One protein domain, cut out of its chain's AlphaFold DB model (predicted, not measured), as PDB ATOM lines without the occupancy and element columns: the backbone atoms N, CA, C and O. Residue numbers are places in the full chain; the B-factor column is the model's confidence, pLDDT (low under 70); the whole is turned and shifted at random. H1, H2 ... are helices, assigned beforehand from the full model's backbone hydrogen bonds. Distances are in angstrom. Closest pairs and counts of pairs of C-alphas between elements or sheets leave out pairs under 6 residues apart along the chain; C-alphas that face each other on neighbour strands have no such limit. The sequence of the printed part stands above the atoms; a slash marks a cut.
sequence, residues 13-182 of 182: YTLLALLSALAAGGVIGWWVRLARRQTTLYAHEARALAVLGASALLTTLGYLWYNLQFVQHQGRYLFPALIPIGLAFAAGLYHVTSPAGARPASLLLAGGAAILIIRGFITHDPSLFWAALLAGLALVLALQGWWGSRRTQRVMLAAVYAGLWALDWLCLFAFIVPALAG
ATOM      1  N   TYR A  13     155.637  34.712  26.856       92.00
ATOM      2  CA  TYR A  13     154.833  33.579  26.391       92.00
ATOM      3  C   TYR A  13     154.432  32.653  27.537       92.00
ATOM      4  O   TYR A  13     153.283  32.223  27.606       92.00
ATOM      5  N   THR A  14     155.345  32.383  28.471       93.75
ATOM      6  CA  THR A  14     155.068  31.531  29.634       93.75
ATOM      7  C   THR A  14     154.053  32.179  30.579       93.75
ATOM      8  O   THR A  14     153.145  31.505  31.064       93.75
ATOM      9  N   LEU A  15     154.144  33.494  30.808       95.00
ATOM     10  CA  LEU A  15     153.167  34.250  31.601       95.00
ATOM     11  C   LEU A  15     151.777  34.244  30.953       95.00
ATOM     12  O   LEU A  15     150.783  33.977  31.630       95.00
ATOM     13  N   LEU A  16     151.700  34.480  29.642       95.06
ATOM     14  CA  LEU A  16     150.447  34.415  28.885       95.06
ATOM     15  C   LEU A  16     149.866  32.997  28.866       95.06
ATOM     16  O   LEU A  16     148.652  32.833  28.995       95.06
ATOM     17  N   ALA A  17     150.712  31.971  28.763       95.75
ATOM     18  CA  ALA A  17     150.297  30.576  28.846       95.75
ATOM     19  C   ALA A  17     149.730  30.244  30.233       95.75
ATOM     20  O   ALA A  17     148.665  29.637  30.321       95.75
ATOM     21  N   LEU A  18     150.376  30.698  31.312       96.25
ATOM     22  CA  LEU A  18     149.879  30.529  32.680       96.25
ATOM     23  C   LEU A  18     148.525  31.223  32.876       96.25
ATOM     24  O   LEU A  18     147.597  30.623  33.419       96.25
ATOM     25  N   LEU A  19     148.385  32.462  32.403       97.06
ATOM     26  CA  LEU A  19     147.125  33.201  32.475       97.06
ATOM     27  C   LEU A  19     146.016  32.505  31.672       97.06
ATOM     28  O   LEU A  19     144.890  32.370  32.153       97.06
ATOM     29  N   SER A  20     146.342  32.011  30.478       97.19
ATOM     30  CA  SER A  20     145.421  31.250  29.629       97.19
ATOM     31  C   SER A  20     145.008  29.932  30.282       97.19
ATOM     32  O   SER A  20     143.831  29.577  30.252       97.19
ATOM     33  N   ALA A  21     145.938  29.238  30.942       97.00
ATOM     34  CA  ALA A  21     145.659  28.025  31.700       97.00
ATOM     35  C   ALA A  21     144.745  28.301  32.904       97.00
ATOM     36  O   ALA A  21     143.830  27.521  33.164       97.00
ATOM     37  N   LEU A  22     144.928  29.425  33.605       97.19
ATOM     38  CA  LEU A  22     144.030  29.851  34.684       97.19
ATOM     39  C   LEU A  22     142.624  30.166  34.169       97.19
ATOM     40  O   LEU A  22     141.642  29.732  34.774       97.19
ATOM     41  N   ALA A  23     142.512  30.878  33.048       97.62
ATOM     42  CA  ALA A  23     141.228  31.150  32.415       97.62
ATOM     43  C   ALA A  23     140.534  29.843  31.989       97.62
ATOM     44  O   ALA A  23     139.380  29.609  32.348       97.62
ATOM     45  N   ALA A  24     141.255  28.944  31.315       96.94
ATOM     46  CA  ALA A  24     140.746  27.630  30.930       96.94
ATOM     47  C   ALA A  24     140.307  26.806  32.152       96.94
ATOM     48  O   ALA A  24     139.198  26.273  32.172       96.94
ATOM     49  N   GLY A  25     141.119  26.767  33.209       96.62
ATOM     50  CA  GLY A  25     140.782  26.114  34.474       96.62
ATOM     51  C   GLY A  25     139.528  26.701  35.125       96.62
ATOM     52  O   GLY A  25     138.693  25.955  35.636       96.62
ATOM     53  N   GLY A  26     139.338  28.019  35.048       96.44
ATOM     54  CA  GLY A  26     138.122  28.694  35.495       96.44
ATOM     55  C   GLY A  26     136.877  28.270  34.711       96.44
ATOM     56  O   GLY A  26     135.847  27.979  35.321       96.44
ATOM     57  N   VAL A  27     136.973  28.164  33.381       96.06
ATOM     58  CA  VAL A  27     135.884  27.657  32.526       96.06
ATOM     59  C   VAL A  27     135.548  26.211  32.882       96.06
ATOM     60  O   VAL A  27     134.379  25.885  33.083       96.06
ATOM     61  N   ILE A  28     136.556  25.348  33.022       95.94
ATOM     62  CA  ILE A  28     136.374  23.941  33.407       95.94
ATOM     63  C   ILE A  28     135.717  23.845  34.788       95.94
ATOM     64  O   ILE A  28     134.745  23.111  34.957       95.94
ATOM     65  N   GLY A  29     136.190  24.618  35.766       94.12
ATOM     66  CA  GLY A  29     135.607  24.669  37.106       94.12
ATOM     67  C   GLY A  29     134.138  25.092  37.083       94.12
ATOM     68  O   GLY A  29     133.304  24.471  37.745       94.12
ATOM     69  N   TRP A  30     133.796  26.087  36.264       93.81
ATOM     70  CA  TRP A  30     132.415  26.513  36.068       93.81
ATOM     71  C   TRP A  30     131.549  25.402  35.455       93.81
ATOM     72  O   TRP A  30     130.488  25.093  35.999       93.81
ATOM     73  N   TRP A  31     132.028  24.732  34.403       92.62
ATOM     74  CA  TRP A  31     131.336  23.595  33.784       92.62
ATOM     75  C   TRP A  31     131.124  22.430  34.752       92.62
ATOM     76  O   TRP A  31     130.035  21.859  34.797       92.62
ATOM     77  N   VAL A  32     132.121  22.093  35.574       93.75
ATOM     78  CA  VAL A  32     132.001  21.044  36.597       93.75
ATOM     79  C   VAL A  32     130.914  21.396  37.610       93.75
ATOM     80  O   VAL A  32     130.132  20.532  38.008       93.75
ATOM     81  N   ARG A  33     130.819  22.662  38.023       92.62
ATOM     82  CA  ARG A  33     129.774  23.114  38.951       92.62
ATOM     83  C   ARG A  33     128.387  23.084  38.321       92.62
ATOM     84  O   ARG A  33     127.440  22.678  38.995       92.62
ATOM     85  N   LEU A  34     128.282  23.431  37.041       91.44
ATOM     86  CA  LEU A  34     127.050  23.293  36.269       91.44
ATOM     87  C   LEU A  34     126.615  21.825  36.171       91.44
ATOM     88  O   LEU A  34     125.470  21.507  36.488       91.44
ATOM     89  N   ALA A  35     127.537  20.916  35.846       91.56
ATOM     90  CA  ALA A  35     127.275  19.476  35.794       91.56
ATOM     91  C   ALA A  35     126.857  18.907  37.163       91.56
ATOM     92  O   ALA A  35     125.975  18.055  37.247       91.56
ATOM     93  N   ARG A  36     127.430  19.429  38.255       92.94
ATOM     94  CA  ARG A  36     127.059  19.095  39.641       92.94
ATOM     95  C   ARG A  36     125.787  19.797  40.131       92.94
ATOM     96  O   ARG A  36     125.470  19.691  41.312       92.94
ATOM     97  N   ARG A  37     125.074  20.530  39.264       89.38
ATOM     98  CA  ARG A  37     123.861  21.309  39.586       89.38
ATOM     99  C   ARG A  37     124.048  22.327  40.718       89.38
ATOM    100  O   ARG A  37     123.095  22.707  41.387       89.38
ATOM    101  N   GLN A  38     125.278  22.796  40.920       86.44
ATOM    102  CA  GLN A  38     125.608  23.843  41.895       86.44
ATOM    103  C   GLN A  38     125.410  25.255  41.330       86.44
ATOM    104  O   GLN A  38     125.571  26.245  42.046       86.44
ATOM    105  N   THR A  39     125.123  25.344  40.035       84.38
ATOM    106  CA  THR A  39     124.774  26.560  39.305       84.38
ATOM    107  C   THR A  39     123.643  26.220  38.347       84.38
ATOM    108  O   THR A  39     123.628  25.130  37.773       84.38
ATOM    109  N   THR A  40     122.711  27.143  38.155       87.31
ATOM    110  CA  THR A  40     121.605  26.999  37.208       87.31
ATOM    111  C   THR A  40     121.822  27.932  36.027       87.31
ATOM    112  O   THR A  40     122.380  29.016  36.183       87.31
ATOM    113  N   LEU A  41     121.399  27.487  34.846       87.94
ATOM    114  CA  LEU A  41     121.329  28.314  33.646       87.94
ATOM    115  C   LEU A  41     119.868  28.559  33.307       87.94
ATOM    116  O   LEU A  41     119.047  27.637  33.357       87.94
ATOM    117  N   TYR A  42     119.550  29.778  32.904       91.69
ATOM    118  CA  TYR A  42     118.275  30.063  32.273       91.69
ATOM    119  C   TYR A  42     118.246  29.501  30.844       91.69
ATOM    120  O   TYR A  42     119.266  29.377  30.164       91.69
ATOM    121  N   ALA A  43     117.046  29.199  30.339       91.44
ATOM    122  CA  ALA A  43     116.875  28.610  29.009       91.44
ATOM    123  C   ALA A  43     117.415  29.489  27.861       91.44
ATOM    124  O   ALA A  43     117.728  28.973  26.788       91.44
ATOM    125  N   HIS A  44     117.493  30.810  28.053       91.62
ATOM    126  CA  HIS A  44     118.076  31.729  27.073       91.62
ATOM    127  C   HIS A  44     119.612  31.718  27.117       91.62
ATOM    128  O   HIS A  44     120.242  31.739  26.064       91.62
ATOM    129  N   GLU A  45     120.219  31.596  28.302       91.12
ATOM    130  CA  GLU A  45     121.675  31.484  28.462       91.12
ATOM    131  C   GLU A  45     122.196  30.184  27.851       91.12
ATOM    132  O   GLU A  45     123.182  30.192  27.119       91.12
ATOM    133  N   ALA A  46     121.491  29.069  28.076       90.50
ATOM    134  CA  ALA A  46     121.833  27.785  27.470       90.50
ATOM    135  C   ALA A  46     121.797  27.849  25.933       90.50
ATOM    136  O   ALA A  46     122.698  27.341  25.268       90.50
ATOM    137  N   ARG A  47     120.789  28.524  25.363       93.81
ATOM    138  CA  ARG A  47     120.692  28.757  23.914       93.81
ATOM    139  C   ARG A  47     121.831  29.638  23.400       93.81
ATOM    140  O   ARG A  47     122.437  29.297  22.390       93.81
ATOM    141  N   ALA A  48     122.154  30.725  24.097       92.38
ATOM    142  CA  ALA A  48     123.268  31.597  23.729       92.38
ATOM    143  C   ALA A  48     124.611  30.845  23.748       92.38
ATOM    144  O   ALA A  48     125.380  30.932  22.792       92.38
ATOM    145  N   LEU A  49     124.863  30.043  24.787       92.12
ATOM    146  CA  LEU A  49     126.055  29.197  24.880       92.12
ATOM    147  C   LEU A  49     126.100  28.134  23.780       92.12
ATOM    148  O   LEU A  49     127.172  27.886  23.236       92.12
ATOM    149  N   ALA A  50     124.960  27.541  23.414       93.44
ATOM    150  CA  ALA A  50     124.890  26.585  22.314       93.44
ATOM    151  C   ALA A  50     125.256  27.234  20.969       93.44
ATOM    152  O   ALA A  50     126.040  26.666  20.214       93.44
ATOM    153  N   VAL A  51     124.756  28.445  20.692       94.31
ATOM    154  CA  VAL A  51     125.090  29.195  19.468       94.31
ATOM    155  C   VAL A  51     126.574  29.570  19.435       94.31
ATOM    156  O   VAL A  51     127.238  29.360  18.421       94.31
ATOM    157  N   LEU A  52     127.121  30.069  20.545       93.12
ATOM    158  CA  LEU A  52     128.544  30.408  20.650       93.12
ATOM    159  C   LEU A  52     129.441  29.175  20.514       93.12
ATOM    160  O   LEU A  52     130.450  29.220  19.810       93.12
ATOM    161  N   GLY A  53     129.055  28.063  21.141       92.62
ATOM    162  CA  GLY A  53     129.749  26.783  21.032       92.62
ATOM    163  C   GLY A  53     129.726  26.239  19.606       92.62
ATOM    164  O   GLY A  53     130.766  25.833  19.095       92.62
ATOM    165  N   ALA A  54     128.577  26.302  18.928       93.94
ATOM    166  CA  ALA A  54     128.456  25.910  17.528       93.94
ATOM    167  C   ALA A  54     129.325  26.788  16.617       93.94
ATOM    168  O   ALA A  54     130.035  26.263  15.765       93.94
ATOM    169  N   SER A  55     129.340  28.108  16.825       94.25
ATOM    170  CA  SER A  55     130.197  29.034  16.073       94.25
ATOM    171  C   SER A  55     131.687  28.721  16.259       94.25
ATOM    172  O   SER A  55     132.426  28.627  15.273       94.25
ATOM    173  N   ALA A  56     132.127  28.486  17.499       92.69
ATOM    174  CA  ALA A  56     133.504  28.105  17.803       92.69
ATOM    175  C   ALA A  56     133.878  26.761  17.160       92.69
ATOM    176  O   ALA A  56     134.939  26.640  16.541       92.69
ATOM    177  N   LEU A  57     132.993  25.766  17.269       94.19
ATOM    178  CA  LEU A  57     133.191  24.433  16.709       94.19
ATOM    179  C   LEU A  57     133.286  24.483  15.184       94.19
ATOM    180  O   LEU A  57     134.250  23.973  14.628       94.19
ATOM    181  N   LEU A  58     132.334  25.132  14.511       94.62
ATOM    182  CA  LEU A  58     132.327  25.254  13.052       94.62
ATOM    183  C   LEU A  58     133.563  25.999  12.541       94.62
ATOM    184  O   LEU A  58     134.178  25.556  11.574       94.62
ATOM    185  N   THR A  59     133.978  27.074  13.217       92.56
ATOM    186  CA  THR A  59     135.212  27.797  12.866       92.56
ATOM    187  C   THR A  59     136.441  26.901  13.020       92.56
ATOM    188  O   THR A  59     137.295  26.861  12.136       92.56
ATOM    189  N   THR A  60     136.521  26.139  14.114       90.94
ATOM    190  CA  THR A  60     137.641  25.223  14.378       90.94
ATOM    191  C   THR A  60     137.676  24.081  13.366       90.94
ATOM    192  O   THR A  60     138.733  23.776  12.823       90.94
ATOM    193  N   LEU A  61     136.527  23.477  13.054       92.88
ATOM    194  CA  LEU A  61     136.417  22.433  12.035       92.88
ATOM    195  C   LEU A  61     136.796  22.962  10.650       92.88
ATOM    196  O   LEU A  61     137.542  22.296   9.941       92.88
ATOM    197  N   GLY A  62     136.355  24.169  10.287       90.75
ATOM    198  CA  GLY A  62     136.751  24.824   9.039       90.75
ATOM    199  C   GLY A  62     138.259  25.073   8.966       90.75
ATOM    200  O   GLY A  62     138.882  24.787   7.945       90.75
ATOM    201  N   TYR A  63     138.864  25.527  10.065       89.00
ATOM    202  CA  TYR A  63     140.314  25.691  10.174       89.00
ATOM    203  C   TYR A  63     141.070  24.369   9.993       89.00
ATOM    204  O   TYR A  63     142.030  24.315   9.221       89.00
ATOM    205  N   LEU A  64     140.639  23.303  10.676       91.12
ATOM    206  CA  LEU A  64     141.254  21.978  10.572       91.12
ATOM    207  C   LEU A  64     141.102  21.406   9.163       91.12
ATOM    208  O   LEU A  64     142.088  20.971   8.577       91.12
ATOM    209  N   TRP A  65     139.898  21.477   8.592       91.38
ATOM    210  CA  TRP A  65     139.618  21.044   7.224       91.38
ATOM    211  C   TRP A  65     140.521  21.750   6.212       91.38
ATOM    212  O   TRP A  65     141.138  21.100   5.370       91.38
ATOM    213  N   TYR A  66     140.660  23.072   6.330       87.94
ATOM    214  CA  TYR A  66     141.537  23.852   5.461       87.94
ATOM    215  C   TYR A  66     143.007  23.429   5.597       87.94
ATOM    216  O   TYR A  66     143.700  23.291   4.593       87.94
ATOM    217  N   ASN A  67     143.461  23.143   6.822       89.25
ATOM    218  CA  ASN A  67     144.832  22.702   7.094       89.25
ATOM    219  C   ASN A  67     145.158  21.296   6.570       89.25
ATOM    220  O   ASN A  67     146.325  21.021   6.304       89.25
ATOM    221  N   LEU A  68     144.157  20.424   6.402       90.44
ATOM    222  CA  LEU A  68     144.345  19.118   5.759       90.44
ATOM    223  C   LEU A  68     144.624  19.245   4.255       90.44
ATOM    224  O   LEU A  68     145.266  18.371   3.683       90.44
ATOM    225  N   GLN A  69     144.136  20.314   3.622       88.31
ATOM    226  CA  GLN A  69     144.316  20.569   2.190       88.31
ATOM    227  C   GLN A  69     145.551  21.436   1.920       88.31
ATOM    228  O   GLN A  69     146.313  21.182   0.991       88.31
ATOM    229  N   PHE A  70     145.765  22.453   2.757       85.12
ATOM    230  CA  PHE A  70     146.864  23.401   2.640       85.12
ATOM    231  C   PHE A  70     147.474  23.628   4.018       85.12
ATOM    232  O   PHE A  70     146.846  24.244   4.877       85.12
ATOM    233  N   VAL A  71     148.707  23.162   4.228       82.56
ATOM    234  CA  VAL A  71     149.408  23.308   5.513       82.56
ATOM    235  C   VAL A  71     149.651  24.791   5.794       82.56
ATOM    236  O   VAL A  71     150.579  25.409   5.275       82.56
ATOM    237  N   GLN A  72     148.755  25.381   6.581       76.62
ATOM    238  CA  GLN A  72     148.697  26.805   6.884       76.62
ATOM    239  C   GLN A  72     148.248  26.970   8.337       76.62
ATOM    240  O   GLN A  72     147.119  27.384   8.619       76.62
ATOM    241  N   HIS A  73     149.160  26.682   9.269       77.69
ATOM    242  CA  HIS A  73     148.933  26.780  10.718       77.69
ATOM    243  C   HIS A  73     148.856  28.234  11.228       77.69
ATOM    244  O   HIS A  73     149.363  28.577  12.294       77.69
ATOM    245  N   GLN A  74     148.264  29.130  10.438       78.88
ATOM    246  CA  GLN A  74     148.151  30.539  10.766       78.88
ATOM    247  C   GLN A  74     146.902  30.771  11.615       78.88
ATOM    248  O   GLN A  74     145.778  30.538  11.169       78.88
ATOM    249  N   GLY A  75     147.082  31.350  12.803       76.94
ATOM    250  CA  GLY A  75     145.973  31.704  13.695       76.94
ATOM    251  C   GLY A  75     144.950  32.673  13.086       76.94
ATOM    252  O   GLY A  75     143.842  32.787  13.599       76.94
ATOM    253  N   ARG A  76     145.261  33.327  11.952       82.94
ATOM    254  CA  ARG A  76     144.342  34.242  11.251       82.94
ATOM    255  C   ARG A  76     143.005  33.597  10.868       82.94
ATOM    256  O   ARG A  76     141.985  34.268  10.804       82.94
ATOM    257  N   TYR A  77     142.998  32.290  10.636       84.81
ATOM    258  CA  TYR A  77     141.786  31.555  10.282       84.81
ATOM    259  C   TYR A  77     140.856  31.317  11.484       84.81
ATOM    260  O   TYR A  77     139.685  31.008  11.298       84.81
ATOM    261  N   LEU A  78     141.348  31.517  12.712       86.94
ATOM    262  CA  LEU A  78     140.555  31.476  13.943       86.94
ATOM    263  C   LEU A  78     139.952  32.842  14.314       86.94
ATOM    264  O   LEU A  78     139.292  32.937  15.344       86.94
ATOM    265  N   PHE A  79     140.110  33.888  13.489       87.19
ATOM    266  CA  PHE A  79     139.504  35.205  13.744       87.19
ATOM    267  C   PHE A  79     138.000  35.148  14.062       87.19
ATOM    268  O   PHE A  79     137.588  35.785  15.031       87.19
ATOM    269  N   PRO A  80     137.168  34.366  13.342       89.00
ATOM    270  CA  PRO A  80     135.746  34.257  13.676       89.00
ATOM    271  C   PRO A  80     135.495  33.653  15.069       89.00
ATOM    272  O   PRO A  80     134.510  33.989  15.724       89.00
ATOM    273  N   ALA A  81     136.413  32.817  15.563       90.00
ATOM    274  CA  ALA A  81     136.346  32.223  16.892       90.00
ATOM    275  C   ALA A  81     136.852  33.164  18.001       90.00
ATOM    276  O   ALA A  81     136.737  32.819  19.176       90.00
ATOM    277  N   LEU A  82     137.359  34.363  17.687       89.19
ATOM    278  CA  LEU A  82     137.826  35.309  18.709       89.19
ATOM    279  C   LEU A  82     136.719  35.717  19.678       89.19
ATOM    280  O   LEU A  82     136.988  35.873  20.864       89.19
ATOM    281  N   ILE A  83     135.479  35.846  19.202       91.44
ATOM    282  CA  ILE A  83     134.335  36.186  20.058       91.44
ATOM    283  C   ILE A  83     134.106  35.095  21.120       91.44
ATOM    284  O   ILE A  83     134.174  35.412  22.312       91.44
ATOM    285  N   PRO A  84     133.872  33.815  20.755       93.94
ATOM    286  CA  PRO A  84     133.686  32.773  21.759       93.94
ATOM    287  C   PRO A  84     134.944  32.524  22.605       93.94
ATOM    288  O   PRO A  84     134.810  32.275  23.801       93.94
ATOM    289  N   ILE A  85     136.153  32.642  22.042       92.56
ATOM    290  CA  ILE A  85     137.410  32.498  22.799       92.56
ATOM    291  C   ILE A  85     137.553  33.617  23.837       92.56
ATOM    292  O   ILE A  85     137.826  33.336  25.001       92.56
ATOM    293  N   GLY A  86     137.333  34.873  23.446       94.19
ATOM    294  CA  GLY A  86     137.426  36.028  24.335       94.19
ATOM    295  C   GLY A  86     136.397  35.968  25.461       94.19
ATOM    296  O   GLY A  86     136.732  36.215  26.620       94.19
ATOM    297  N   LEU A  87     135.164  35.552  25.151       94.81
ATOM    298  CA  LEU A  87     134.143  35.339  26.174       94.81
ATOM    299  C   LEU A  87     134.532  34.209  27.132       94.81
ATOM    300  O   LEU A  87     134.416  34.382  28.345       94.81
ATOM    301  N   ALA A  88     135.007  33.073  26.616       95.25
ATOM    302  CA  ALA A  88     135.458  31.958  27.444       95.25
ATOM    303  C   ALA A  88     136.621  32.378  28.351       95.25
ATOM    304  O   ALA A  88     136.606  32.081  29.543       95.25
ATOM    305  N   PHE A  89     137.586  33.129  27.824       96.56
ATOM    306  CA  PHE A  89     138.705  33.664  28.591       96.56
ATOM    307  C   PHE A  89     138.224  34.577  29.728       96.56
ATOM    308  O   PHE A  89     138.566  34.357  30.891       96.56
ATOM    309  N   ALA A  90     137.360  35.548  29.421       96.25
ATOM    310  CA  ALA A  90     136.814  36.476  30.408       96.25
ATOM    311  C   ALA A  90     135.957  35.771  31.473       96.25
ATOM    312  O   ALA A  90     136.108  36.037  32.667       96.25
ATOM    313  N   ALA A  91     135.088  34.844  31.063       95.38
ATOM    314  CA  ALA A  91     134.261  34.045  31.967       95.38
ATOM    315  C   ALA A  91     135.116  33.131  32.858       95.38
ATOM    316  O   ALA A  91     134.850  32.998  34.054       95.38
ATOM    317  N   GLY A  92     136.176  32.552  32.296       96.88
ATOM    318  CA  GLY A  92     137.165  31.759  33.008       96.88
ATOM    319  C   GLY A  92     137.875  32.550  34.096       96.88
ATOM    320  O   GLY A  92     137.874  32.144  35.258       96.88
ATOM    321  N   LEU A  93     138.403  33.727  33.752       97.56
ATOM    322  CA  LEU A  93     139.017  34.633  34.722       97.56
ATOM    323  C   LEU A  93     138.017  35.093  35.785       97.56
ATOM    324  O   LEU A  93     138.338  35.133  36.975       97.56
ATOM    325  N   TYR A  94     136.784  35.401  35.388       96.69
ATOM    326  CA  TYR A  94     135.728  35.747  36.332       96.69
ATOM    327  C   TYR A  94     135.475  34.607  37.324       96.69
ATOM    328  O   TYR A  94     135.375  34.846  38.528       96.69
ATOM    329  N   HIS A  95     135.425  33.361  36.853       96.38
ATOM    330  CA  HIS A  95     135.217  32.211  37.723       96.38
ATOM    331  C   HIS A  95     136.417  31.932  38.630       96.38
ATOM    332  O   HIS A  95     136.227  31.748  39.833       96.38
ATOM    333  N   VAL A  96     137.642  31.933  38.096       97.19
ATOM    334  CA  VAL A  96     138.857  31.599  38.859       97.19
ATOM    335  C   VAL A  96     139.153  32.627  39.954       97.19
ATOM    336  O   VAL A  96     139.676  32.274  41.002       97.19
ATOM    337  N   THR A  97     138.758  33.887  39.754       96.62
ATOM    338  CA  THR A  97     138.877  34.959  40.761       96.62
ATOM    339  C   THR A  97     137.686  35.023  41.722       96.62
ATOM    340  O   THR A  97     137.720  35.743  42.724       96.62
ATOM    341  N   SER A  98     136.609  34.280  41.456       94.69
ATOM    342  CA  SER A  98     135.495  34.163  42.398       94.69
ATOM    343  C   SER A  98     135.918  33.336  43.618       94.69
ATOM    344  O   SER A  98     136.699  32.401  43.455       94.69
ATOM    345  N   PRO A  99     135.374  33.575  44.826       92.38
ATOM    346  CA  PRO A  99     135.771  32.810  46.012       92.38
ATOM    347  C   PRO A  99     135.639  31.285  45.851       92.38
ATOM    348  O   PRO A  99     136.426  30.519  46.397       92.38
ATOM    349  N   ALA A 100     134.661  30.833  45.061       91.44
ATOM    350  CA  ALA A 100     134.443  29.415  44.800       91.44
ATOM    351  C   ALA A 100     135.487  28.802  43.849       91.44
ATOM    352  O   ALA A 100     135.866  27.650  44.041       91.44
ATOM    353  N   GLY A 101     135.940  29.548  42.836       93.44
ATOM    354  CA  GLY A 101     136.963  29.090  41.888       93.44
ATOM    355  C   GLY A 101     138.393  29.330  42.379       93.44
ATOM    356  O   GLY A 101     139.288  28.547  42.072       93.44
ATOM    357  N   ALA A 102     138.596  30.355  43.207       95.62
ATOM    358  CA  ALA A 102     139.907  30.745  43.709       95.62
ATOM    359  C   ALA A 102     140.504  29.699  44.658       95.62
ATOM    360  O   ALA A 102     141.705  29.471  44.617       95.62
ATOM    361  N   ARG A 103     139.674  28.993  45.444       93.38
ATOM    362  CA  ARG A 103     140.119  27.915  46.350       93.38
ATOM    363  C   ARG A 103     140.782  26.733  45.627       93.38
ATOM    364  O   ARG A 103     141.921  26.409  45.950       93.38
ATOM    365  N   PRO A 104     140.126  26.045  44.671       95.31
ATOM    366  CA  PRO A 104     140.792  24.961  43.954       95.31
ATOM    367  C   PRO A 104     141.978  25.480  43.133       95.31
ATOM    368  O   PRO A 104     143.013  24.823  43.090       95.31
ATOM    369  N   ALA A 105     141.878  26.676  42.542       95.88
ATOM    370  CA  ALA A 105     142.980  27.269  41.792       95.88
ATOM    371  C   ALA A 105     144.207  27.565  42.672       95.88
ATOM    372  O   ALA A 105     145.326  27.266  42.263       95.88
ATOM    373  N   SER A 106     144.022  28.075  43.895       96.81
ATOM    374  CA  SER A 106     145.128  28.323  44.826       96.81
ATOM    375  C   SER A 106     145.833  27.034  45.227       96.81
ATOM    376  O   SER A 106     147.057  27.004  45.281       96.81
ATOM    377  N   LEU A 107     145.080  25.953  45.462       96.31
ATOM    378  CA  LEU A 107     145.653  24.644  45.785       96.31
ATOM    379  C   LEU A 107     146.452  24.067  44.611       96.31
ATOM    380  O   LEU A 107     147.552  23.559  44.815       96.31
ATOM    381  N   LEU A 108     145.936  24.187  43.385       96.50
ATOM    382  CA  LEU A 108     146.639  23.738  42.180       96.50
ATOM    383  C   LEU A 108     147.940  24.518  41.956       96.50
ATOM    384  O   LEU A 108     148.977  23.912  41.690       96.50
ATOM    385  N   LEU A 109     147.913  25.846  42.108       97.25
ATOM    386  CA  LEU A 109     149.110  26.679  41.974       97.25
ATOM    387  C   LEU A 109     150.128  26.419  43.091       97.25
ATOM    388  O   LEU A 109     151.319  26.339  42.808       97.25
ATOM    389  N   ALA A 110     149.677  26.235  44.337       97.06
ATOM    390  CA  ALA A 110     150.549  25.875  45.454       97.06
ATOM    391  C   ALA A 110     151.210  24.506  45.234       97.06
ATOM    392  O   ALA A 110     152.413  24.362  45.441       97.06
ATOM    393  N   GLY A 111     150.448  23.522  44.742       96.69
ATOM    394  CA  GLY A 111     150.978  22.221  44.336       96.69
ATOM    395  C   GLY A 111     152.014  22.345  43.216       96.69
ATOM    396  O   GLY A 111     153.091  21.767  43.312       96.69
ATOM    397  N   GLY A 112     151.738  23.161  42.194       95.38
ATOM    398  CA  GLY A 112     152.689  23.458  41.118       95.38
ATOM    399  C   GLY A 112     153.979  24.112  41.623       95.38
ATOM    400  O   GLY A 112     155.069  23.685  41.246       95.38
ATOM    401  N   ALA A 113     153.873  25.092  42.524       95.75
ATOM    402  CA  ALA A 113     155.026  25.724  43.164       95.75
ATOM    403  C   ALA A 113     155.861  24.705  43.954       95.75
ATOM    404  O   ALA A 113     157.079  24.656  43.792       95.75
ATOM    405  N   ALA A 114     155.214  23.847  44.749       95.44
ATOM    406  CA  ALA A 114     155.885  22.792  45.502       95.44
ATOM    407  C   ALA A 114     156.616  21.805  44.579       95.44
ATOM    408  O   ALA A 114     157.773  21.480  44.831       95.44
ATOM    409  N   ILE A 115     155.987  21.387  43.474       95.19
ATOM    410  CA  ILE A 115     156.614  20.513  42.472       95.19
ATOM    411  C   ILE A 115     157.857  21.175  41.869       95.19
ATOM    412  O   ILE A 115     158.890  20.518  41.757       95.19
ATOM    413  N   LEU A 116     157.794  22.461  41.506       94.00
ATOM    414  CA  LEU A 116     158.955  23.181  40.966       94.00
ATOM    415  C   LEU A 116     160.098  23.280  41.980       94.00
ATOM    416  O   LEU A 116     161.253  23.108  41.600       94.00
ATOM    417  N   ILE A 117     159.784  23.519  43.254       93.44
ATOM    418  CA  ILE A 117     160.776  23.578  44.334       93.44
ATOM    419  C   ILE A 117     161.432  22.209  44.528       93.44
ATOM    420  O   ILE A 117     162.655  22.112  44.487       93.44
ATOM    421  N   ILE A 118     160.635  21.146  44.679       93.75
ATOM    422  CA  ILE A 118     161.130  19.775  44.872       93.75
ATOM    423  C   ILE A 118     161.995  19.353  43.686       93.75
ATOM    424  O   ILE A 118     163.113  18.877  43.872       93.75
ATOM    425  N   ARG A 119     161.510  19.573  42.458       94.56
ATOM    426  CA  ARG A 119     162.280  19.292  41.245       94.56
ATOM    427  C   ARG A 119     163.585  20.081  41.236       94.56
ATOM    428  O   ARG A 119     164.616  19.490  40.954       94.56
ATOM    429  N   GLY A 120     163.543  21.365  41.581       91.56
ATOM    430  CA  GLY A 120     164.715  22.234  41.659       91.56
ATOM    431  C   GLY A 120     165.786  21.734  42.625       91.56
ATOM    432  O   GLY A 120     166.969  21.797  42.307       91.56
ATOM    433  N   PHE A 121     165.379  21.178  43.769       91.38
ATOM    434  CA  PHE A 121     166.298  20.527  44.705       91.38
ATOM    435  C   PHE A 121     166.912  19.244  44.131       91.38
ATOM    436  O   PHE A 121     168.101  19.019  44.320       91.38
ATOM    437  N   ILE A 122     166.132  18.432  43.408       93.81
ATOM    438  CA  ILE A 122     166.613  17.186  42.784       93.81
ATOM    439  C   ILE A 122     167.571  17.476  41.622       93.81
ATOM    440  O   ILE A 122     168.573  16.788  41.460       93.81
ATOM    441  N   THR A 123     167.266  18.476  40.794       91.62
ATOM    442  CA  THR A 123     168.060  18.813  39.603       91.62
ATOM    443  C   THR A 123     169.181  19.811  39.883       91.62
ATOM    444  O   THR A 123     169.899  20.161  38.955       91.62
ATOM    445  N   HIS A 124     169.318  20.285  41.129       87.00
ATOM    446  CA  HIS A 124     170.229  21.365  41.539       87.00
ATOM    447  C   HIS A 124     170.102  22.662  40.712       87.00
ATOM    448  O   HIS A 124     171.015  23.483  40.696       87.00
ATOM    449  N   ASP A 125     168.951  22.869  40.068       87.56
ATOM    450  CA  ASP A 125     168.627  24.065  39.284       87.56
ATOM    451  C   ASP A 125     167.226  24.559  39.671       87.56
ATOM    452  O   ASP A 125     166.222  24.265  39.006       87.56
ATOM    453  N   PRO A 126     167.104  25.219  40.835       79.94
ATOM    454  CA  PRO A 126     165.821  25.689  41.299       79.94
ATOM    455  C   PRO A 126     165.400  26.920  40.500       79.94
ATOM    456  O   PRO A 126     165.962  28.008  40.626       79.94
ATOM    457  N   SER A 127     164.315  26.768  39.741       88.75
ATOM    458  CA  SER A 127     163.617  27.879  39.084       88.75
ATOM    459  C   SER A 127     162.833  28.734  40.096       88.75
ATOM    460  O   SER A 127     161.610  28.871  40.031       88.75
ATOM    461  N   LEU A 128     163.561  29.328  41.049       89.69
ATOM    462  CA  LEU A 128     163.053  30.115  42.178       89.69
ATOM    463  C   LEU A 128     162.069  31.193  41.736       89.69
ATOM    464  O   LEU A 128     161.044  31.378  42.382       89.69
ATOM    465  N   PHE A 129     162.341  31.859  40.611       92.50
ATOM    466  CA  PHE A 129     161.446  32.867  40.047       92.50
ATOM    467  C   PHE A 129     160.044  32.307  39.757       92.50
ATOM    468  O   PHE A 129     159.049  32.866  40.215       92.50
ATOM    469  N   TRP A 130     159.953  31.186  39.035       94.00
ATOM    470  CA  TRP A 130     158.672  30.582  38.662       94.00
ATOM    471  C   TRP A 130     157.966  29.962  39.867       94.00
ATOM    472  O   TRP A 130     156.756  30.120  40.014       94.00
ATOM    473  N   ALA A 131     158.716  29.326  40.770       94.38
ATOM    474  CA  ALA A 131     158.172  28.826  42.027       94.38
ATOM    475  C   ALA A 131     157.584  29.958  42.889       94.38
ATOM    476  O   ALA A 131     156.457  29.842  43.368       94.38
ATOM    477  N   ALA A 132     158.308  31.072  43.037       95.62
ATOM    478  CA  ALA A 132     157.854  32.241  43.781       95.62
ATOM    479  C   ALA A 132     156.636  32.901  43.121       95.62
ATOM    480  O   ALA A 132     155.698  33.278  43.821       95.62
ATOM    481  N   LEU A 133     156.604  32.989  41.787       96.19
ATOM    482  CA  LEU A 133     155.445  33.492  41.050       96.19
ATOM    483  C   LEU A 133     154.202  32.632  41.308       96.19
ATOM    484  O   LEU A 133     153.149  33.167  41.653       96.19
ATOM    485  N   LEU A 134     154.314  31.305  41.169       97.12
ATOM    486  CA  LEU A 134     153.198  30.392  41.425       97.12
ATOM    487  C   LEU A 134     152.741  30.459  42.885       97.12
ATOM    488  O   LEU A 134     151.540  30.511  43.135       97.12
ATOM    489  N   ALA A 135     153.674  30.521  43.839       97.38
ATOM    490  CA  ALA A 135     153.360  30.666  45.259       97.38
ATOM    491  C   ALA A 135     152.666  32.005  45.565       97.38
ATOM    492  O   ALA A 135     151.682  32.037  46.302       97.38
ATOM    493  N   GLY A 136     153.126  33.105  44.962       97.62
ATOM    494  CA  GLY A 136     152.508  34.423  45.096       97.62
ATOM    495  C   GLY A 136     151.088  34.458  44.532       97.62
ATOM    496  O   GLY A 136     150.164  34.913  45.205       97.62
ATOM    497  N   LEU A 137     150.876  33.907  43.333       97.06
ATOM    498  CA  LEU A 137     149.541  33.778  42.742       97.06
ATOM    499  C   LEU A 137     148.636  32.859  43.572       97.06
ATOM    500  O   LEU A 137     147.467  33.182  43.785       97.06
ATOM    501  N   ALA A 138     149.173  31.748  44.085       97.69
ATOM    502  CA  ALA A 138     148.455  30.854  44.985       97.69
ATOM    503  C   ALA A 138     148.005  31.586  46.251       97.69
ATOM    504  O   ALA A 138     146.850  31.447  46.642       97.69
ATOM    505  N   LEU A 139     148.870  32.408  46.853       97.94
ATOM    506  CA  LEU A 139     148.540  33.209  48.031       97.94
ATOM    507  C   LEU A 139     147.445  34.239  47.730       97.94
ATOM    508  O   LEU A 139     146.484  34.353  48.484       97.94
ATOM    509  N   VAL A 140     147.540  34.959  46.612       97.12
ATOM    510  CA  VAL A 140     146.511  35.933  46.214       97.12
ATOM    511  C   VAL A 140     145.153  35.249  46.018       97.12
ATOM    512  O   VAL A 140     144.139  35.722  46.536       97.12
ATOM    513  N   LEU A 141     145.118  34.109  45.319       97.25
ATOM    514  CA  LEU A 141     143.883  33.344  45.123       97.25
ATOM    515  C   LEU A 141     143.386  32.694  46.419       97.25
ATOM    516  O   LEU A 141     142.180  32.626  46.631       97.25
ATOM    517  N   ALA A 142     144.279  32.279  47.315       97.12
ATOM    518  CA  ALA A 142     143.934  31.786  48.642       97.12
ATOM    519  C   ALA A 142     143.191  32.863  49.441       97.12
ATOM    520  O   ALA A 142     142.065  32.646  49.896       97.12
ATOM    521  N   LEU A 143     143.778  34.058  49.545       96.94
ATOM    522  CA  LEU A 143     143.164  35.191  50.236       96.94
ATOM    523  C   LEU A 143     141.785  35.513  49.650       96.94
ATOM    524  O   LEU A 143     140.817  35.675  50.393       96.94
ATOM    525  N   GLN A 144     141.665  35.512  48.320       96.31
ATOM    526  CA  GLN A 144     140.390  35.715  47.638       96.31
ATOM    527  C   GLN A 144     139.389  34.564  47.872       96.31
ATOM    528  O   GLN A 144     138.186  34.797  47.977       96.31
ATOM    529  N   GLY A 145     139.856  33.323  47.968       94.75
ATOM    530  CA  GLY A 145     139.031  32.138  48.190       94.75
ATOM    531  C   GLY A 145     138.432  32.060  49.594       94.75
ATOM    532  O   GLY A 145     137.279  31.642  49.756       94.75
ATOM    533  N   TRP A 146     139.199  32.448  50.614       94.31
ATOM    534  CA  TRP A 146     138.789  32.345  52.018       94.31
ATOM    535  C   TRP A 146     138.192  33.633  52.582       94.31
ATOM    536  O   TRP A 146     137.200  33.557  53.305       94.31
ATOM    537  N   TRP A 147     138.726  34.797  52.209       93.81
ATOM    538  CA  TRP A 147     138.318  36.101  52.756       93.81
ATOM    539  C   TRP A 147     137.852  37.104  51.693       93.81
ATOM    540  O   TRP A 147     137.477  38.231  52.017       93.81
ATOM    541  N   GLY A 148     137.865  36.717  50.418       91.62
ATOM    542  CA  GLY A 148     137.530  37.604  49.314       91.62
ATOM    543  C   GLY A 148     136.050  37.971  49.239       91.62
ATOM    544  O   GLY A 148     135.152  37.195  49.563       91.62
ATOM    545  N   SER A 149     135.796  39.170  48.723       94.12
ATOM    546  CA  SER A 149     134.465  39.693  48.426       94.12
ATOM    547  C   SER A 149     134.277  39.895  46.917       94.12
ATOM    548  O   SER A 149     135.210  39.788  46.115       94.12
ATOM    549  N   ARG A 150     133.058  40.266  46.501       91.38
ATOM    550  CA  ARG A 150     132.803  40.688  45.111       91.38
ATOM    551  C   ARG A 150     133.582  41.952  44.731       91.38
ATOM    552  O   ARG A 150     133.889  42.145  43.558       91.38
ATOM    553  N   ARG A 151     133.899  42.823  45.698       94.25
ATOM    554  CA  ARG A 151     134.676  44.046  45.447       94.25
ATOM    555  C   ARG A 151     136.125  43.709  45.124       94.25
ATOM    556  O   ARG A 151     136.633  44.181  44.114       94.25
ATOM    557  N   THR A 152     136.756  42.858  45.932       95.00
ATOM    558  CA  THR A 152     138.141  42.419  45.701       95.00
ATOM    559  C   THR A 152     138.260  41.641  44.395       95.00
ATOM    560  O   THR A 152     139.171  41.910  43.623       95.00
ATOM    561  N   GLN A 153     137.273  40.802  44.061       95.44
ATOM    562  CA  GLN A 153     137.209  40.129  42.759       95.44
ATOM    563  C   GLN A 153     137.250  41.121  41.584       95.44
ATOM    564  O   GLN A 153     138.021  40.939  40.646       95.44
ATOM    565  N   ARG A 154     136.435  42.187  41.629       95.62
ATOM    566  CA  ARG A 154     136.420  43.216  40.574       95.62
ATOM    567  C   ARG A 154     137.764  43.922  40.449       95.62
ATOM    568  O   ARG A 154     138.203  44.160  39.331       95.62
ATOM    569  N   VAL A 155     138.416  44.226  41.573       96.19
ATOM    570  CA  VAL A 155     139.755  44.833  41.581       96.19
ATOM    571  C   VAL A 155     140.780  43.894  40.947       96.19
ATOM    572  O   VAL A 155     141.555  44.336  40.109       96.19
ATOM    573  N   MET A 156     140.750  42.598  41.270       95.75
ATOM    574  CA  MET A 156     141.646  41.606  40.664       95.75
ATOM    575  C   MET A 156     141.450  41.509  39.151       95.75
ATOM    576  O   MET A 156     142.423  41.529  38.405       95.75
ATOM    577  N   LEU A 157     140.201  41.451  38.686       96.44
ATOM    578  CA  LEU A 157     139.897  41.427  37.254       96.44
ATOM    579  C   LEU A 157     140.360  42.709  36.559       96.44
ATOM    580  O   LEU A 157     140.999  42.635  35.516       96.44
ATOM    581  N   ALA A 158     140.084  43.874  37.152       96.75
ATOM    582  CA  ALA A 158     140.542  45.154  36.625       96.75
ATOM    583  C   ALA A 158     142.074  45.208  36.536       96.75
ATOM    584  O   ALA A 158     142.598  45.643  35.518       96.75
ATOM    585  N   ALA A 159     142.785  44.708  37.550       96.56
ATOM    586  CA  ALA A 159     144.241  44.635  37.548       96.56
ATOM    587  C   ALA A 159     144.776  43.715  36.438       96.56
ATOM    588  O   ALA A 159     145.722  44.089  35.752       96.56
ATOM    589  N   VAL A 160     144.156  42.550  36.210       96.19
ATOM    590  CA  VAL A 160     144.539  41.643  35.113       96.19
ATOM    591  C   VAL A 160     144.329  42.308  33.752       96.19
ATOM    592  O   VAL A 160     145.239  42.296  32.929       96.19
ATOM    593  N   TYR A 161     143.169  42.925  33.514       96.00
ATOM    594  CA  TYR A 161     142.897  43.593  32.237       96.00
ATOM    595  C   TYR A 161     143.763  44.836  32.020       96.00
ATOM    596  O   TYR A 161     144.244  45.047  30.911       96.00
ATOM    597  N   ALA A 162     144.021  45.625  33.065       97.38
ATOM    598  CA  ALA A 162     144.963  46.738  33.001       97.38
ATOM    599  C   ALA A 162     146.391  46.247  32.710       97.38
ATOM    600  O   ALA A 162     147.102  46.868  31.927       97.38
ATOM    601  N   GLY A 163     146.786  45.110  33.289       96.38
ATOM    602  CA  GLY A 163     148.063  44.456  33.009       96.38
ATOM    603  C   GLY A 163     148.180  43.976  31.563       96.38
ATOM    604  O   GLY A 163     149.213  44.200  30.945       96.38
ATOM    605  N   LEU A 164     147.124  43.378  31.000       95.69
ATOM    606  CA  LEU A 164     147.080  42.994  29.582       95.69
ATOM    607  C   LEU A 164     147.159  44.216  28.662       95.69
ATOM    608  O   LEU A 164     147.939  44.214  27.719       95.69
ATOM    609  N   TRP A 165     146.426  45.283  28.979       96.06
ATOM    610  CA  TRP A 165     146.505  46.540  28.233       96.06
ATOM    611  C   TRP A 165     147.913  47.155  28.278       96.06
ATOM    612  O   TRP A 165     148.441  47.578  27.252       96.06
ATOM    613  N   ALA A 166     148.552  47.172  29.451       96.44
ATOM    614  CA  ALA A 166     149.922  47.654  29.599       96.44
ATOM    615  C   ALA A 166     150.931  46.756  28.863       96.44
ATOM    616  O   ALA A 166     151.889  47.259  28.276       96.44
ATOM    617  N   LEU A 167     150.706  45.438  28.863       94.12
ATOM    618  CA  LEU A 167     151.510  44.481  28.111       94.12
ATOM    619  C   LEU A 167     151.385  44.713  26.603       94.12
ATOM    620  O   LEU A 167     152.406  44.689  25.928       94.12
ATOM    621  N   ASP A 168     150.190  44.991  26.080       92.75
ATOM    622  CA  ASP A 168     149.995  45.315  24.661       92.75
ATOM    623  C   ASP A 168     150.791  46.565  24.262       92.75
ATOM    624  O   ASP A 168     151.494  46.562  23.248       92.75
ATOM    625  N   TRP A 169     150.751  47.610  25.096       94.25
ATOM    626  CA  TRP A 169     151.582  48.805  24.920       94.25
ATOM    627  C   TRP A 169     153.073  48.467  24.933       94.25
ATOM    628  O   TRP A 169     153.815  48.878  24.041       94.25
ATOM    629  N   LEU A 170     153.524  47.685  25.912       93.31
ATOM    630  CA  LEU A 170     154.920  47.272  26.016       93.31
ATOM    631  C   LEU A 170     155.360  46.448  24.798       93.31
ATOM    632  O   LEU A 170     156.415  46.717  24.235       93.31
ATOM    633  N   CYS A 171     154.546  45.499  24.340       90.69
ATOM    634  CA  CYS A 171     154.807  44.704  23.142       90.69
ATOM    635  C   CYS A 171     154.949  45.588  21.895       90.69
ATOM    636  O   CYS A 171     155.871  45.394  21.099       90.69
ATOM    637  N   LEU A 172     154.080  46.590  21.744       90.19
ATOM    638  CA  LEU A 172     154.119  47.511  20.612       90.19
ATOM    639  C   LEU A 172     155.421  48.321  20.585       90.19
ATOM    640  O   LEU A 172     156.123  48.316  19.576       90.19
ATOM    641  N   PHE A 173     155.760  48.995  21.685       92.00
ATOM    642  CA  PHE A 173     156.882  49.938  21.710       92.00
ATOM    643  C   PHE A 173     158.242  49.290  21.964       92.00
ATOM    644  O   PHE A 173     159.242  49.792  21.459       92.00
ATOM    645  N   ALA A 174     158.303  48.193  22.718       89.50
ATOM    646  CA  ALA A 174     159.572  47.546  23.045       89.50
ATOM    647  C   ALA A 174     160.004  46.501  22.007       89.50
ATOM    648  O   ALA A 174     161.199  46.256  21.874       89.50
ATOM    649  N   PHE A 175     159.065  45.892  21.271       88.25
ATOM    650  CA  PHE A 175     159.383  44.803  20.340       88.25
ATOM    651  C   PHE A 175     159.003  45.131  18.896       88.25
ATOM    652  O   PHE A 175     159.845  45.025  18.009       88.25
ATOM    653  N   ILE A 176     157.759  45.552  18.641       86.81
ATOM    654  CA  ILE A 176     157.256  45.704  17.266       86.81
ATOM    655  C   ILE A 176     157.847  46.937  16.576       86.81
ATOM    656  O   ILE A 176     158.387  46.813  15.482       86.81
ATOM    657  N   VAL A 177     157.758  48.122  17.189       88.69
ATOM    658  CA  VAL A 177     158.267  49.368  16.587       88.69
ATOM    659  C   VAL A 177     159.776  49.290  16.302       88.69
ATOM    660  O   VAL A 177     160.158  49.588  15.171       88.69
ATOM    661  N   PRO A 178     160.635  48.835  17.239       88.25
ATOM    662  CA  PRO A 178     162.062  48.679  16.962       88.25
ATOM    663  C   PRO A 178     162.349  47.691  15.827       88.25
ATOM    664  O   PRO A 178     163.208  47.960  14.994       88.25
ATOM    665  N   ALA A 179     161.601  46.586  15.746       85.31
ATOM    666  CA  ALA A 179     161.771  45.585  14.694       85.31
ATOM    667  C   ALA A 179     161.329  46.056  13.297       85.31
ATOM    668  O   ALA A 179     161.672  45.416  12.311       85.31
ATOM    669  N   LEU A 180     160.541  47.133  13.203       81.38
ATOM    670  CA  LEU A 180     160.141  47.751  11.933       81.38
ATOM    671  C   LEU A 180     161.046  48.922  11.528       81.38
ATOM    672  O   LEU A 180     160.991  49.359  10.381       81.38
ATOM    673  N   ALA A 181     161.811  49.466  12.477       80.69
ATOM    674  CA  ALA A 181     162.696  50.609  12.268       80.69
ATOM    675  C   ALA A 181     164.138  50.210  11.899       80.69
ATOM    676  O   ALA A 181     164.894  51.072  11.452       80.69
ATOM    677  N   GLY A 182     164.514  48.943  12.112       69.00
ATOM    678  CA  GLY A 182     165.778  48.344  11.664       69.00
ATOM    679  C   GLY A 182     165.595  47.512  10.406       69.00
ATOM    680  O   GLY A 182     166.543  47.498   9.593       69.00
TER     681      GLY A 182
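What this domain is: This is residues 13 to 182 of the 182 residues of an uncharacterized protein of Anaerolineae bacterium (UniProt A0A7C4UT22). Long helices make an open frame round kinked H3: H1 crosses it, H2 pairs with it as a hairpin, hairpin H4-H5 lies at its last end, and H6 reaches away, residues 165 to 182 sticking out. The printed part has 170 residues, with H1 to H6 in chain order, no named strand, class all helix. It is loose, radius of gyration of the C-alphas 19.1 A, spanning 55 by 48 by 33 A.

Where its parts are: Find C-alpha 13 at (154.833, 33.579, 26.391); H1 runs to residue 35. H2 is residues 43 to 69, H3 75 to 96 with a kink of 73 degrees near 82, H4 99 to 123, H5 128 to 147. H6, residues 150 to 181, 45.5 A, ends at (162.696, 50.609, 12.268).

How they stand to each other: At hub H3, look at Gly 92: its C-alpha is 4.1 A from that of Gly 26 in H1, the closest pair, at a steep tilt of 66 degrees. H2 touches H3, closest C-alphas Ala 56 and Ala 81, 5.1 A. H4 touches H3 only at the corner, closest C-alphas Val 96 and Ala 102, 5.0 A. H6 only just touches H3, with 3 pairs of C-alphas within 8 A, closest Tyr 94 and Leu 157, 7.1 A. H4 and H5 touch, closest C-alphas Pro 99 and Gly 145, 4.0 A. Every O i to N i+4 pair is within hydrogen-bond range in H1 and H5; H2 has 22 of 23, H3 13 of 18, H4 19 of 21, H6 26 of 28.

The domain as a whole: The farthest C-alphas, Arg 37 and Gly 182, are 57.2 A apart; the printed part has no cut and no long link, and residue 182 is under pLDDT 70.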